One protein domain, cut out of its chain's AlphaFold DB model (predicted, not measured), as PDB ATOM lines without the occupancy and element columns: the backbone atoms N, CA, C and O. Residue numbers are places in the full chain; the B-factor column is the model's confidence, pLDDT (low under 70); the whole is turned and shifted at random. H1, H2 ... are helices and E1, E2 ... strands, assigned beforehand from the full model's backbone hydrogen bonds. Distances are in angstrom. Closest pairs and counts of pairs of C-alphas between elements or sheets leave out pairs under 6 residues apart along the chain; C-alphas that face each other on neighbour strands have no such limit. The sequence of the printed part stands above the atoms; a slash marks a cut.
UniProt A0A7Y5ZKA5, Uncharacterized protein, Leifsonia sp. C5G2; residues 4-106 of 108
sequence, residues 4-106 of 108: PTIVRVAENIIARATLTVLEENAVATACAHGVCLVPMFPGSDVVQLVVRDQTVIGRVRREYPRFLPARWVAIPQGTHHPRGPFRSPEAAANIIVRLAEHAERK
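This is residues 4 to 106 of the 108 residues of an uncharacterized protein of Leifsonia sp. C5G2 (UniProt A0A7Y5ZKA5). A strongly twisted sheet of five strands curls round one helix, H2, while a second, longer helix, H1, meets the sheet with its last residues and sticks out from the body as an arm with its residues 4 to 18. The printed part has 103 residues with two named helices and five named strands, in the order H1 E1 E2 E3 E4 E5 H2, and is of the mixed class, helices and strands. The sheet runs E1 E2 E3 E4 E5, all antiparallel, and is a meander, each strand the antiparallel neighbour of the one before. The whole is compact, with a radius of gyration of the C-alphas of 14.8 A, and spans 45 by 33 by 28 A, the arm included.

H1, residues 4 to 28, is on the sheet through residues 19 to 28 and stands at the sheet's level, with a height over the sheet of 0.5 A. Its closest C-alphas to E1, residues 35 to 41, are those of Ala 26 and Met 40, 5.6 A apart. E1 is an edge strand and forms a hairpin with E2, residues 44 to 52; N 49 and O 38 are within hydrogen-bond range at 2.7 A. E2 bends by 71 degrees at residue 47. It forms a hairpin with E3, residues 55 to 63, where N 60 and O 48 are 2.8 A apart. E3 and E4, residues 71 to 76, form a hairpin with N 63 and O 71 at 2.7 A. E4 and E5, residues 83 to 86, form a hairpin with N 86 and O 72 at 2.7 A; E5 is the other edge strand. The sheet curls round H2, residues 89 to 105, whose closest C-alphas to E4 are those of Ala 92 and Ala 74, 4.8 A apart. H2's closest C-alphas to E3 are those of Pro 89 and Val 60, 6.2 A apart. H1 and H2 are apart. Of the O i to N i+4 pairs, 20 of 21 in H1 and 12 of 13 in H2 are within hydrogen-bond range.

H1 begins at C-alpha 4, (-54.101, 6.267, -13.923), and measures 36.5 A from first to last C-alpha. E2 measures 20.3 A and E3 24.2 A; E3 begins at C-alpha 55, (-36.460, -3.057, -45.666). H2 measures 24.6 A and ends at C-alpha 105, (-46.809, -8.585, -58.256).

The two C-alphas farthest apart are those of Pro 4 and Arg 105, 47.3 A. Without residues 4 to 18, which stand free, the body spans 37 by 29 by 21 A. The printed part has no cut, and no link is long. The mean pLDDT of the printed part is 90.0; residues 4 and 106 are under 70.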
ATOM      1  N   PRO A   4     -54.683   7.481 -13.336       63.16
ATOM      2  CA  PRO A   4     -54.101   6.267 -13.923       63.16
ATOM      3  C   PRO A   4     -54.016   6.310 -15.459       63.16
ATOM      4  O   PRO A   4     -53.411   5.431 -16.075       63.16
ATOM      5  N   THR A   5     -54.608   7.321 -16.101       83.69
ATOM      6  CA  THR A   5     -54.621   7.451 -17.562       83.69
ATOM      7  C   THR A   5     -53.349   8.115 -18.087       83.69
ATOM      8  O   THR A   5     -52.799   7.644 -19.078       83.69
ATOM      9  N   ILE A   6     -52.837   9.156 -17.418       87.88
ATOM     10  CA  ILE A   6     -51.658   9.906 -17.893       87.88
ATOM     11  C   ILE A   6     -50.394   9.053 -17.777       87.88
ATOM     12  O   ILE A   6     -49.636   8.960 -18.741       87.88
ATOM     13  N   VAL A   7     -50.205   8.372 -16.640       90.88
ATOM     14  CA  VAL A   7     -49.067   7.460 -16.440       90.88
ATOM     15  C   VAL A   7     -49.087   6.357 -17.494       90.88
ATOM     16  O   VAL A   7     -48.098   6.157 -18.192       90.88
ATOM     17  N   ARG A   8     -50.243   5.721 -17.715       89.31
ATOM     18  CA  ARG A   8     -50.373   4.653 -18.712       89.31
ATOM     19  C   ARG A   8     -50.156   5.136 -20.149       89.31
ATOM     20  O   ARG A   8     -49.630   4.401 -20.982       89.31
ATOM     21  N   VAL A   9     -50.553   6.368 -20.470       92.69
ATOM     22  CA  VAL A   9     -50.247   6.982 -21.771       92.69
ATOM     23  C   VAL A   9     -48.744   7.218 -21.914       92.69
ATOM     24  O   VAL A   9     -48.182   6.849 -22.945       92.69
ATOM     25  N   ALA A  10     -48.084   7.760 -20.888       92.81
ATOM     26  CA  ALA A  10     -46.640   7.982 -20.897       92.81
ATOM     27  C   ALA A  10     -45.860   6.664 -21.053       92.81
ATOM     28  O   ALA A  10     -44.972   6.574 -21.899       92.81
ATOM     29  N   GLU A  11     -46.249   5.617 -20.323       94.44
ATOM     30  CA  GLU A  11     -45.681   4.269 -20.451       94.44
ATOM     31  C   GLU A  11     -45.808   3.730 -21.879       94.44
ATOM     32  O   GLU A  11     -44.834   3.236 -22.446       94.44
ATOM     33  N   ASN A  12     -46.980   3.876 -22.503       92.38
ATOM     34  CA  ASN A  12     -47.194   3.441 -23.884       92.38
ATOM     35  C   ASN A  12     -46.334   4.217 -24.891       92.38
ATOM     36  O   ASN A  12     -45.872   3.632 -25.873       92.38
ATOM     37  N   ILE A  13     -46.120   5.517 -24.673       94.62
ATOM     38  CA  ILE A  13     -45.248   6.341 -25.523       94.62
ATOM     39  C   ILE A  13     -43.802   5.861 -25.402       94.62
ATOM     40  O   ILE A  13     -43.164   5.602 -26.422       94.62
ATOM     41  N   ILE A  14     -43.305   5.686 -24.174       95.38
ATOM     42  CA  ILE A  14     -41.939   5.212 -23.919       95.38
ATOM     43  C   ILE A  14     -41.742   3.811 -24.503       95.38
ATOM     44  O   ILE A  14     -40.741   3.559 -25.176       95.38
ATOM     45  N   ALA A  15     -42.711   2.913 -24.310       90.38
ATOM     46  CA  ALA A  15     -42.672   1.569 -24.872       90.38
ATOM     47  C   ALA A  15     -42.603   1.605 -26.404       90.38
ATOM     48  O   ALA A  15     -41.761   0.933 -26.992       90.38
ATOM     49  N   ARG A  16     -43.432   2.426 -27.062       90.06
ATOM     50  CA  ARG A  16     -43.397   2.591 -28.523       90.06
ATOM     51  C   ARG A  16     -42.068   3.155 -29.014       90.06
ATOM     52  O   ARG A  16     -41.491   2.572 -29.921       90.06
ATOM     53  N   ALA A  17     -41.568   4.223 -28.395       93.12
ATOM     54  CA  ALA A  17     -40.284   4.819 -28.758       93.12
ATOM     55  C   ALA A  17     -39.132   3.811 -28.611       93.12
ATOM     56  O   ALA A  17     -38.292   3.688 -29.497       93.12
ATOM     57  N   THR A  18     -39.144   3.030 -27.528       92.69
ATOM     58  CA  THR A  18     -38.162   1.963 -27.299       92.69
ATOM     59  C   THR A  18     -38.230   0.900 -28.394       92.69
ATOM     60  O   THR A  18     -37.196   0.499 -28.921       92.69
ATOM     61  N   LEU A  19     -39.437   0.456 -28.766       89.12
ATOM     62  CA  LEU A  19     -39.614  -0.516 -29.846       89.12
ATOM     63  C   LEU A  19     -39.093   0.029 -31.181       89.12
ATOM     64  O   LEU A  19     -38.380  -0.694 -31.866       89.12
ATOM     65  N   THR A  20     -39.376   1.290 -31.518       90.94
ATOM     66  CA  THR A  20     -38.874   1.930 -32.745       90.94
ATOM     67  C   THR A  20     -37.347   1.942 -32.795       90.94
ATOM     68  O   THR A  20     -36.773   1.477 -33.773       90.94
ATOM     69  N   VAL A  21     -36.682   2.374 -31.720       92.38
ATOM     70  CA  VAL A  21     -35.208   2.396 -31.654       92.38
ATOM     71  C   VAL A  21     -34.616   0.991 -31.807       92.38
ATOM     72  O   VAL A  21     -33.589   0.805 -32.457       92.38
ATOM     73  N   LEU A  22     -35.250  -0.023 -31.219       91.19
ATOM     74  CA  LEU A  22     -34.811  -1.412 -31.362       91.19
ATOM     75  C   LEU A  22     -34.991  -1.935 -32.792       91.19
ATOM     76  O   LEU A  22     -34.108  -2.630 -33.291       91.19
ATOM     77  N   GLU A  23     -36.096  -1.591 -33.457       90.56
ATOM     78  CA  GLU A  23     -36.318  -1.952 -34.860       90.56
ATOM     79  C   GLU A  23     -35.279  -1.297 -35.776       90.56
ATOM     80  O   GLU A  23     -34.668  -1.989 -36.588       90.56
ATOM     81  N   GLU A  24     -35.020   0.000 -35.606       91.44
ATOM     82  CA  GLU A  24     -34.012   0.741 -36.373       91.44
ATOM     83  C   GLU A  24     -32.609   0.148 -36.194       91.44
ATOM     84  O   GLU A  24     -31.916  -0.128 -37.176       91.44
ATOM     85  N   ASN A  25     -32.210  -0.128 -34.949       90.38
ATOM     86  CA  ASN A  25     -30.925  -0.759 -34.654       90.38
ATOM     87  C   ASN A  25     -30.814  -2.158 -35.273       90.38
ATOM     88  O   ASN A  25     -29.775  -2.498 -35.836       90.38
ATOM     89  N   ALA A  26     -31.873  -2.968 -35.204       89.44
ATOM     90  CA  ALA A  26     -31.882  -4.279 -35.840       89.44
ATOM     91  C   ALA A  26     -31.716  -4.147 -37.365       89.44
ATOM     92  O   ALA A  26     -30.849  -4.792 -37.952       89.44
ATOM     93  N   VAL A  27     -32.458  -3.250 -38.017       90.88
ATOM     94  CA  VAL A  27     -32.324  -3.006 -39.464       90.88
ATOM     95  C   VAL A  27     -30.916  -2.550 -39.843       90.88
ATOM     96  O   VAL A  27     -30.375  -3.033 -40.835       90.88
ATOM     97  N   ALA A  28     -30.281  -1.696 -39.036       90.31
ATOM     98  CA  ALA A  28     -28.911  -1.241 -39.279       90.31
ATOM     99  C   ALA A  28     -27.876  -2.383 -39.268       90.31
ATOM    100  O   ALA A  28     -26.821  -2.265 -39.890       90.31
ATOM    101  N   THR A  29     -28.176  -3.495 -38.591       87.88
ATOM    102  CA  THR A  29     -27.329  -4.703 -38.566       87.88
ATOM    103  C   THR A  29     -27.697  -5.742 -39.629       87.88
ATOM    104  O   THR A  29     -27.020  -6.765 -39.748       87.88
ATOM    105  N   ALA A  30     -28.767  -5.512 -40.394       89.25
ATOM    106  CA  ALA A  30     -29.205  -6.425 -41.437       89.25
ATOM    107  C   ALA A  30     -28.236  -6.440 -42.626       89.25
ATOM    108  O   ALA A  30     -27.501  -5.488 -42.893       89.25
ATOM    109  N   CYS A  31     -28.268  -7.534 -43.383       81.75
ATOM    110  CA  CYS A  31     -27.485  -7.668 -44.602       81.75
ATOM    111  C   CYS A  31     -27.884  -6.604 -45.632       81.75
ATOM    112  O   CYS A  31     -29.065  -6.286 -45.780       81.75
ATOM    113  N   ALA A  32     -26.902  -6.115 -46.394       83.00
ATOM    114  CA  ALA A  32     -27.148  -5.145 -47.459       83.00
ATOM    115  C   ALA A  32     -28.041  -5.708 -48.580       83.00
ATOM    116  O   ALA A  32     -28.796  -4.956 -49.184       83.00
ATOM    117  N   HIS A  33     -27.965  -7.019 -48.834       86.12
ATOM    118  CA  HIS A  33     -28.724  -7.695 -49.884       86.12
ATOM    119  C   HIS A  33     -29.315  -9.014 -49.385       86.12
ATOM    120  O   HIS A  33     -28.691  -9.723 -48.587       86.12
ATOM    121  N   GLY A  34     -30.480  -9.369 -49.918       90.56
ATOM    122  CA  GLY A  34     -31.179 -10.611 -49.613       90.56
ATOM    123  C   GLY A  34     -31.983 -10.545 -48.318       90.56
ATOM    124  O   GLY A  34     -32.221  -9.476 -47.759       90.56
ATOM    125  N   VAL A  35     -32.446 -11.713 -47.868       93.81
ATOM    126  CA  VAL A  35     -33.323 -11.846 -46.698       93.81
ATOM    127  C   VAL A  35     -32.502 -12.219 -45.473       93.81
ATOM    128  O   VAL A  35     -31.829 -13.249 -45.474       93.81
ATOM    129  N   CYS A  36     -32.616 -11.425 -44.412       94.56
ATOM    130  CA  CYS A  36     -31.943 -11.662 -43.144       94.56
ATOM    131  C   CYS A  36     -32.929 -11.665 -41.972       94.56
ATOM    132  O   CYS A  36     -33.890 -10.895 -41.920       94.56
ATOM    133  N   LEU A  37     -32.677 -12.587 -41.042       94.94
ATOM    134  CA  LEU A  37     -33.362 -12.687 -39.763       94.94
ATOM    135  C   LEU A  37     -32.539 -11.952 -38.718       94.94
ATOM    136  O   LEU A  37     -31.435 -12.387 -38.390       94.94
ATOM    137  N   VAL A  38     -33.079 -10.858 -38.193       94.50
ATOM    138  CA  VAL A  38     -32.359 -10.032 -37.225       94.50
ATOM    139  C   VAL A  38     -33.092 -10.017 -35.890       94.50
ATOM    140  O   VAL A  38     -34.251  -9.605 -35.853       94.50
ATOM    141  N   PRO A  39     -32.463 -10.443 -34.782       93.19
ATOM    142  CA  PRO A  39     -33.024 -10.287 -33.445       93.19
ATOM    143  C   PRO A  39     -33.446  -8.841 -33.172       93.19
ATOM    144  O   PRO A  39     -32.631  -7.929 -33.252       93.19
ATOM    145  N   MET A  40     -34.713  -8.633 -32.811       91.44
ATOM    146  CA  MET A  40     -35.203  -7.306 -32.421       91.44
ATOM    147  C   MET A  40     -34.619  -6.870 -31.069       91.44
ATOM    148  O   MET A  40     -34.427  -5.688 -30.811       91.44
ATOM    149  N   PHE A  41     -34.324  -7.838 -30.201       88.25
ATOM    150  CA  PHE A  41     -33.698  -7.613 -28.904       88.25
ATOM    151  C   PHE A  41     -32.341  -8.329 -28.890       88.25
ATOM    152  O   PHE A  41     -32.313  -9.554 -29.058       88.25
ATOM    153  N   PRO A  42     -31.220  -7.615 -28.683       81.50
ATOM    154  CA  PRO A  42     -29.902  -8.235 -28.603       81.50
ATOM    155  C   PRO A  42     -29.870  -9.378 -27.579       81.50
ATOM    156  O   PRO A  42     -30.312  -9.222 -26.442       81.50
ATOM    157  N   GLY A  43     -29.374 -10.546 -27.994       83.88
ATOM    158  CA  GLY A  43     -29.309 -11.744 -27.147       83.88
ATOM    159  C   GLY A  43     -30.622 -12.531 -26.999       83.88
ATOM    160  O   GLY A  43     -30.636 -13.527 -26.281       83.88
ATOM    161  N   SER A  44     -31.709 -12.135 -27.673       86.06
ATOM    162  CA  SER A  44     -32.997 -12.843 -27.646       86.06
ATOM    163  C   SER A  44     -33.422 -13.297 -29.040       86.06
ATOM    164  O   SER A  44     -33.502 -12.501 -29.969       86.06
ATOM    165  N   ASP A  45     -33.768 -14.575 -29.184       84.88
ATOM    166  CA  ASP A  45     -34.306 -15.149 -30.423       84.88
ATOM    167  C   ASP A  45     -35.844 -15.091 -30.484       84.88
ATOM    168  O   ASP A  45     -36.449 -15.559 -31.445       84.88
ATOM    169  N   VAL A  46     -36.508 -14.517 -29.475       90.44
ATOM    170  CA  VAL A  46     -37.974 -14.583 -29.351       90.44
ATOM    171  C   VAL A  46     -38.680 -13.809 -30.458       90.44
ATOM    172  O   VAL A  46     -39.718 -14.250 -30.946       90.44
ATOM    173  N   VAL A  47     -38.138 -12.658 -30.850       92.44
ATOM    174  CA  VAL A  47     -38.651 -11.852 -31.959       92.44
ATOM    175  C   VAL A  47     -37.497 -11.521 -32.881       92.44
ATOM    176  O   VAL A  47     -36.521 -10.900 -32.461       92.44
ATOM    177  N   GLN A  48     -37.631 -11.913 -34.143       95.19
ATOM    178  CA  GLN A  48     -36.671 -11.584 -35.185       95.19
ATOM    179  C   GLN A  48     -37.396 -10.846 -36.307       95.19
ATOM    180  O   GLN A  48     -38.451 -11.281 -36.772       95.19
ATOM    181  N   LEU A  49     -36.848  -9.716 -36.734       95.50
ATOM    182  CA  LEU A  49     -37.295  -9.016 -37.927       95.50
ATOM    183  C   LEU A  49     -36.892  -9.816 -39.162       95.50
ATOM    184  O   LEU A  49     -35.800 -10.382 -39.216       95.50
ATOM    185  N   VAL A  50     -37.780  -9.844 -40.150       96.25
ATOM    186  CA  VAL A  50     -37.469 -10.313 -41.498       96.25
ATOM    187  C   VAL A  50     -37.171  -9.074 -42.324       96.25
ATOM    188  O   VAL A  50     -38.079  -8.295 -42.624       96.25
ATOM    189  N   VAL A  51     -35.901  -8.880 -42.655       95.75
ATOM    190  CA  VAL A  51     -35.418  -7.736 -43.430       95.75
ATOM    191  C   VAL A  51     -35.008  -8.230 -44.808       95.75
ATOM    192  O   VAL A  51     -34.277  -9.212 -44.903       95.75
ATOM    193  N   ARG A  52     -35.479  -7.576 -45.870       94.38
ATOM    194  CA  ARG A  52     -35.060  -7.815 -47.254       94.38
ATOM    195  C   ARG A  52     -34.512  -6.513 -47.820       94.38
ATOM    196  O   ARG A  52     -35.242  -5.527 -47.827       94.38
ATOM    197  N   ASP A  53     -33.251  -6.513 -48.246       91.06
ATOM    198  CA  ASP A  53     -32.579  -5.340 -48.833       91.06
ATOM    199  C   ASP A  53     -32.771  -4.072 -47.967       91.06
ATOM    200  O   ASP A  53     -33.316  -3.059 -48.401       91.06
ATOM    201  N   GLN A  54     -32.415  -4.176 -46.679       89.06
ATOM    202  CA  GLN A  54     -32.594  -3.146 -45.635       89.06
ATOM    203  C   GLN A  54     -34.040  -2.699 -45.342       89.06
ATOM    204  O   GLN A  54     -34.258  -1.818 -44.513       89.06
ATOM    205  N   THR A  55     -35.047  -3.336 -45.939       91.25
ATOM    206  CA  THR A  55     -36.460  -3.057 -45.666       91.25
ATOM    207  C   THR A  55     -37.064  -4.150 -44.791       91.25
ATOM    208  O   THR A  55     -37.005  -5.334 -45.121       91.25
ATOM    209  N   VAL A  56     -37.680  -3.777 -43.669       93.94
ATOM    210  CA  VAL A  56     -38.457  -4.727 -42.857       93.94
ATOM    211  C   VAL A  56     -39.689  -5.137 -43.648       93.94
ATOM    212  O   VAL A  56     -40.484  -4.276 -43.984       93.94
ATOM    213  N   ILE A  57     -39.873  -6.435 -43.901       95.00
ATOM    214  CA  ILE A  57     -41.057  -6.990 -44.587       95.00
ATOM    215  C   ILE A  57     -41.957  -7.808 -43.647       95.00
ATOM    216  O   ILE A  57     -43.028  -8.289 -44.025       95.00
ATOM    217  N   GLY A  58     -41.548  -7.960 -42.388       95.44
ATOM    218  CA  GLY A  58     -42.335  -8.586 -41.334       95.44
ATOM    219  C   GLY A  58     -41.473  -8.981 -40.145       95.44
ATOM    220  O   GLY A  58     -40.326  -8.560 -40.011       95.44
ATOM    221  N   ARG A  59     -42.024  -9.823 -39.276       95.50
ATOM    222  CA  ARG A  59     -41.305 -10.400 -38.138       95.50
ATOM    223  C   ARG A  59     -41.739 -11.832 -37.887       95.50
ATOM    224  O   ARG A  59     -42.893 -12.192 -38.116       95.50
ATOM    225  N   VAL A  60     -40.827 -12.634 -37.366       95.94
ATOM    226  CA  VAL A  60     -41.123 -13.956 -36.825       95.94
ATOM    227  C   VAL A  60     -41.069 -13.898 -35.308       95.94
ATOM    228  O   VAL A  60     -40.263 -13.175 -34.720       95.94
ATOM    229  N   ARG A  61     -41.965 -14.642 -34.665       94.69
ATOM    230  CA  ARG A  61     -42.043 -14.737 -33.211       94.69
ATOM    231  C   ARG A  61     -42.003 -16.190 -32.782       94.69
ATOM    232  O   ARG A  61     -42.814 -16.989 -33.249       94.69
ATOM    233  N   ARG A  62     -41.116 -16.513 -31.848       93.06
ATOM    234  CA  ARG A  62     -41.122 -17.784 -31.136       93.06
ATOM    235  C   ARG A  62     -42.231 -17.770 -30.089       93.06
ATOM    236  O   ARG A  62     -42.249 -16.941 -29.183       93.06
ATOM    237  N   GLU A  63     -43.159 -18.701 -30.207       90.00
ATOM    238  CA  GLU A  63     -44.180 -18.978 -29.207       90.00
ATOM    239  C   GLU A  63     -43.734 -20.125 -28.309       90.00
ATOM    240  O   GLU A  63     -43.046 -21.049 -28.746       90.00
ATOM    241  N   TYR A  64     -44.143 -20.060 -27.042       83.25
ATOM    242  CA  TYR A  64     -43.812 -21.064 -26.032       83.25
ATOM    243  C   TYR A  64     -42.302 -21.379 -25.984       83.25
ATOM    244  O   TYR A  64     -41.914 -22.537 -26.127       83.25
ATOM    245  N   PRO A  65     -41.420 -20.381 -25.760       72.38
ATOM    246  CA  PRO A  65     -39.970 -20.552 -25.898       72.38
ATOM    247  C   PRO A  65     -39.382 -21.654 -25.003       72.38
ATOM    248  O   PRO A  65     -38.342 -22.219 -25.333       72.38
ATOM    249  N   ARG A  66     -40.069 -21.996 -23.905       78.00
ATOM    250  CA  ARG A  66     -39.679 -23.034 -22.939       78.00
ATOM    251  C   ARG A  66     -40.123 -24.457 -23.315       78.00
ATOM    252  O   ARG A  66     -39.749 -25.389 -22.616       78.00
ATOM    253  N   PHE A  67     -40.914 -24.636 -24.375       74.00
ATOM    254  CA  PHE A  67     -41.457 -25.935 -24.780       74.00
ATOM    255  C   PHE A  67     -40.877 -26.393 -26.122       74.00
ATOM    256  O   PHE A  67     -40.662 -25.589 -27.031       74.00
ATOM    257  N   LEU A  68     -40.636 -27.703 -26.243       74.94
ATOM    258  CA  LEU A  68     -40.203 -28.348 -27.483       74.94
ATOM    259  C   LEU A  68     -41.363 -29.137 -28.121       74.94
ATOM    260  O   LEU A  68     -42.123 -29.778 -27.394       74.94
ATOM    261  N   PRO A  69     -41.494 -29.129 -29.464       76.00
ATOM    262  CA  PRO A  69     -40.660 -28.393 -30.418       76.00
ATOM    263  C   PRO A  69     -40.973 -26.888 -30.431       76.00
ATOM    264  O   PRO A  69     -42.111 -26.484 -30.191       76.00
ATOM    265  N   ALA A  70     -39.962 -26.067 -30.746       79.31
ATOM    266  CA  ALA A  70     -40.129 -24.622 -30.880       79.31
ATOM    267  C   ALA A  70     -41.194 -24.300 -31.939       79.31
ATOM    268  O   ALA A  70     -41.183 -24.857 -33.040       79.31
ATOM    269  N   ARG A  71     -42.121 -23.403 -31.597       91.12
ATOM    270  CA  ARG A  71     -43.191 -22.959 -32.491       91.12
ATOM    271  C   ARG A  71     -42.909 -21.541 -32.930       91.12
ATOM    272  O   ARG A  71     -42.766 -20.656 -32.097       91.12
ATOM    273  N   TRP A  72     -42.846 -21.332 -34.230       94.69
ATOM    274  CA  TRP A  72     -42.595 -20.028 -34.818       94.69
ATOM    275  C   TRP A  72     -43.829 -19.539 -35.546       94.69
ATOM    276  O   TRP A  72     -44.508 -20.302 -36.226       94.69
ATOM    277  N   VAL A  73     -44.122 -18.260 -35.410       95.94
ATOM    278  CA  VAL A  73     -45.255 -17.618 -36.060       95.94
ATOM    279  C   VAL A  73     -44.731 -16.491 -36.925       95.94
ATOM    280  O   VAL A  73     -43.907 -15.693 -36.487       95.94
ATOM    281  N   ALA A  74     -45.206 -16.443 -38.162       96.81
ATOM    282  CA  ALA A  74     -44.860 -15.414 -39.122       96.81
ATOM    283  C   ALA A  74     -45.893 -14.285 -39.061       96.81
ATOM    284  O   ALA A  74     -47.093 -14.535 -39.142       96.81
ATOM    285  N   ILE A  75     -45.441 -13.046 -38.924       95.69
ATOM    286  CA  ILE A  75     -46.282 -11.851 -38.874       95.69
ATOM    287  C   ILE A  75     -45.807 -10.932 -40.006       95.69
ATOM    288  O   ILE A  75     -44.841 -10.187 -39.816       95.69
ATOM    289  N   PRO A  76     -46.417 -11.020 -41.202       94.81
ATOM    290  CA  PRO A  76     -46.057 -10.150 -42.316       94.81
ATOM    291  C   PRO A  76     -46.329  -8.682 -41.973       94.81
ATOM    292  O   PRO A  76     -47.229  -8.370 -41.189       94.81
ATOM    293  N   GLN A  77     -45.551  -7.772 -42.550       91.81
ATOM    294  CA  GLN A  77     -45.773  -6.342 -42.359       91.81
ATOM    295  C   GLN A  77     -47.135  -5.924 -42.937       91.81
ATOM    296  O   GLN A  77     -47.626  -6.504 -43.904       91.81
ATOM    297  N   GLY A  78     -47.776  -4.935 -42.311       84.69
ATOM    298  CA  GLY A  78     -49.077  -4.422 -42.752       84.69
ATOM    299  C   GLY A  78     -50.272  -5.330 -42.438       84.69
ATOM    300  O   GLY A  78     -51.399  -4.986 -42.783       84.69
ATOM    301  N   THR A  79     -50.073  -6.466 -41.761       80.75
ATOM    302  CA  THR A  79     -51.166  -7.337 -41.310       80.75
ATOM    303  C   THR A  79     -51.057  -7.676 -39.828       80.75
ATOM    304  O   THR A  79     -49.979  -7.899 -39.280       80.75
ATOM    305  N   HIS A  80     -52.214  -7.759 -39.172       78.31
ATOM    306  CA  HIS A  80     -52.332  -8.245 -37.799       78.31
ATOM    307  C   HIS A  80     -52.551  -9.758 -37.716       78.31
ATOM    308  O   HIS A  80     -52.616 -10.286 -36.611       78.31
ATOM    309  N   HIS A  81     -52.666 -10.452 -38.854       87.31
ATOM    310  CA  HIS A  81     -52.987 -11.876 -38.909       87.31
ATOM    311  C   HIS A  81     -51.709 -12.720 -38.933       87.31
ATOM    312  O   HIS A  81     -51.047 -12.792 -39.977       87.31
ATOM    313  N   PRO A  82     -51.358 -13.390 -37.823       92.12
ATOM    314  CA  PRO A  82     -50.191 -14.250 -37.777       92.12
ATOM    315  C   PRO A  82     -50.431 -15.531 -38.595       92.12
ATOM    316  O   PRO A  82     -51.560 -16.006 -38.725       92.12
ATOM    317  N   ARG A  83     -49.367 -16.114 -39.146       93.69
ATOM    318  CA  ARG A  83     -49.371 -17.390 -39.880       93.69
ATOM    319  C   ARG A  83     -48.525 -18.416 -39.133       93.69
ATOM    320  O   ARG A  83     -47.481 -18.061 -38.590       93.69
ATOM    321  N   GLY A  84     -48.933 -19.682 -39.145       90.38
ATOM    322  CA  GLY A  84     -48.195 -20.776 -38.507       90.38
ATOM    323  C   GLY A  84     -49.094 -21.695 -37.670       90.38
ATOM    324  O   GLY A  84     -50.314 -21.660 -37.846       90.38
ATOM    325  N   PRO A  85     -48.510 -22.514 -36.773       93.06
ATOM    326  CA  PRO A  85     -47.097 -22.509 -36.374       93.06
ATOM    327  C   PRO A  85     -46.153 -23.179 -37.391       93.06
ATOM    328  O   PRO A  85     -46.527 -24.105 -38.106       93.06
ATOM    329  N   PHE A  86     -44.896 -22.739 -37.394       94.31
ATOM    330  CA  PHE A  86     -43.765 -23.283 -38.146       94.31
ATOM    331  C   PHE A  86     -42.728 -23.891 -37.197       94.31
ATOM    332  O   PHE A  86     -42.667 -23.541 -36.018       94.31
ATOM    333  N   ARG A  87     -41.898 -24.806 -37.711       91.56
ATOM    334  CA  ARG A  87     -40.872 -25.513 -36.920       91.56
ATOM    335  C   ARG A  87     -39.567 -24.730 -36.754       91.56
ATOM    336  O   ARG A  87     -38.779 -25.068 -35.881       91.56
ATOM    337  N   SER A  88     -39.336 -23.716 -37.585       93.38
ATOM    338  CA  SER A  88     -38.122 -22.901 -37.562       93.38
ATOM    339  C   SER A  88     -38.441 -21.447 -37.940       93.38
ATOM    340  O   SER A  88     -39.459 -21.205 -38.606       93.38
ATOM    341  N   PRO A  89     -37.607 -20.479 -37.522       94.81
ATOM    342  CA  PRO A  89     -37.790 -19.083 -37.902       94.81
ATOM    343  C   PRO A  89     -37.620 -18.876 -39.411       94.81
ATOM    344  O   PRO A  89     -38.353 -18.087 -39.999       94.81
ATOM    345  N   GLU A  90     -36.746 -19.635 -40.074       95.75
ATOM    346  CA  GLU A  90     -36.523 -19.559 -41.522       95.75
ATOM    347  C   GLU A  90     -37.769 -19.999 -42.297       95.75
ATOM    348  O   GLU A  90     -38.165 -19.359 -43.270       95.75
ATOM    349  N   ALA A  91     -38.445 -21.060 -41.844       95.69
ATOM    350  CA  ALA A  91     -39.700 -21.501 -42.449       95.69
ATOM    351  C   ALA A  91     -40.795 -20.428 -42.328       95.69
ATOM    352  O   ALA A  91     -41.539 -20.193 -43.282       95.69
ATOM    353  N   ALA A  92     -40.867 -19.750 -41.180       96.62
ATOM    354  CA  ALA A  92     -41.779 -18.630 -40.968       96.62
ATOM    355  C   ALA A  92     -41.414 -17.417 -41.849       96.62
ATOM    356  O   ALA A  92     -42.291 -16.830 -42.487       96.62
ATOM    357  N   ALA A  93     -40.125 -17.080 -41.949       97.00
ATOM    358  CA  ALA A  93     -39.620 -15.983 -42.772       97.00
ATOM    359  C   ALA A  93     -39.896 -16.198 -44.263       97.00
ATOM    360  O   ALA A  93     -40.362 -15.287 -44.941       97.00
ATOM    361  N   ASN A  94     -39.714 -17.423 -44.762       96.75
ATOM    362  CA  ASN A  94     -39.999 -17.772 -46.154       96.75
ATOM    363  C   ASN A  94     -41.462 -17.517 -46.542       96.75
ATOM    364  O   ASN A  94     -41.744 -17.121 -47.672       96.75
ATOM    365  N   ILE A  95     -42.409 -17.712 -45.617       96.56
ATOM    366  CA  ILE A  95     -43.813 -17.364 -45.865       96.56
ATOM    367  C   ILE A  95     -44.005 -15.849 -45.953       96.56
ATOM    368  O   ILE A  95     -44.755 -15.398 -46.816       96.56
ATOM    369  N   ILE A  96     -43.316 -15.060 -45.123       96.75
ATOM    370  CA  ILE A  96     -43.355 -13.591 -45.208       96.75
ATOM    371  C   ILE A  96     -42.813 -13.116 -46.558       96.75
ATOM    372  O   ILE A  96     -43.483 -12.332 -47.221       96.75
ATOM    373  N   VAL A  97     -41.667 -13.642 -46.998       95.94
ATOM    374  CA  VAL A  97     -41.062 -13.300 -48.297       95.94
ATOM    375  C   VAL A  97     -42.032 -13.584 -49.442       95.94
ATOM    376  O   VAL A  97     -42.319 -12.694 -50.233       95.94
ATOM    377  N   ARG A  98     -42.624 -14.784 -49.485       95.12
ATOM    378  CA  ARG A  98     -43.607 -15.148 -50.523       95.12
ATOM    379  C   ARG A  98     -44.828 -14.230 -50.534       95.12
ATOM    380  O   ARG A  98     -45.361 -13.934 -51.599       95.12
ATOM    381  N   LEU A  99     -45.300 -13.807 -49.361       93.38
ATOM    382  CA  LEU A  99     -46.433 -12.886 -49.254       93.38
ATOM    383  C   LEU A  99     -46.064 -11.474 -49.718       93.38
ATOM    384  O   LEU A  99     -46.870 -10.854 -50.408       93.38
ATOM    385  N   ALA A 100     -44.864 -10.996 -49.382       91.88
ATOM    386  CA  ALA A 100     -44.349  -9.714 -49.851       91.88
ATOM    387  C   ALA A 100     -44.196  -9.709 -51.381       91.88
ATOM    388  O   ALA A 100     -44.760  -8.847 -52.046       91.88
ATOM    389  N   GLU A 101     -43.561 -10.736 -51.954       92.56
ATOM    390  CA  GLU A 101     -43.430 -10.892 -53.411       92.56
ATOM    391  C   GLU A 101     -44.790 -10.941 -54.121       92.56
ATOM    392  O   GLU A 101     -44.954 -10.405 -55.215       92.56
ATOM    393  N   HIS A 102     -45.786 -11.600 -53.522       89.38
ATOM    394  CA  HIS A 102     -47.134 -11.660 -54.090       89.38
ATOM    395  C   HIS A 102     -47.855 -10.311 -54.039       89.38
ATOM    396  O   HIS A 102     -48.615  -9.993 -54.953       89.38
ATOM    397  N   ALA A 103     -47.627  -9.527 -52.984       87.19
ATOM    398  CA  ALA A 103     -48.160  -8.174 -52.872       87.19
ATOM    399  C   ALA A 103     -47.541  -7.240 -53.923       87.19
ATOM    400  O   ALA A 103     -48.266  -6.471 -54.539       87.19
ATOM    401  N   GLU A 104     -46.240  -7.368 -54.197       86.75
ATOM    402  CA  GLU A 104     -45.528  -6.579 -55.215       86.75
ATOM    403  C   GLU A 104     -45.976  -6.891 -56.649       86.75
ATOM    404  O   GLU A 104     -45.981  -6.017 -57.511       86.75
ATOM    405  N   ARG A 105     -46.367  -8.142 -56.921       84.50
ATOM    406  CA  ARG A 105     -46.809  -8.585 -58.256       84.50
ATOM    407  C   ARG A 105     -48.243  -8.201 -58.601       84.50
ATOM    408  O   ARG A 105     -48.619  -8.316 -59.764       84.50
ATOM    409  N   LYS A 106     -49.064  -7.818 -57.624       67.12
ATOM    410  CA  LYS A 106     -50.415  -7.319 -57.885       67.12
ATOM    411  C   LYS A 106     -50.331  -5.804 -58.072       67.12
ATOM    412  O   LYS A 106     -50.209  -5.110 -57.066       67.12
TER     413      LYS A 106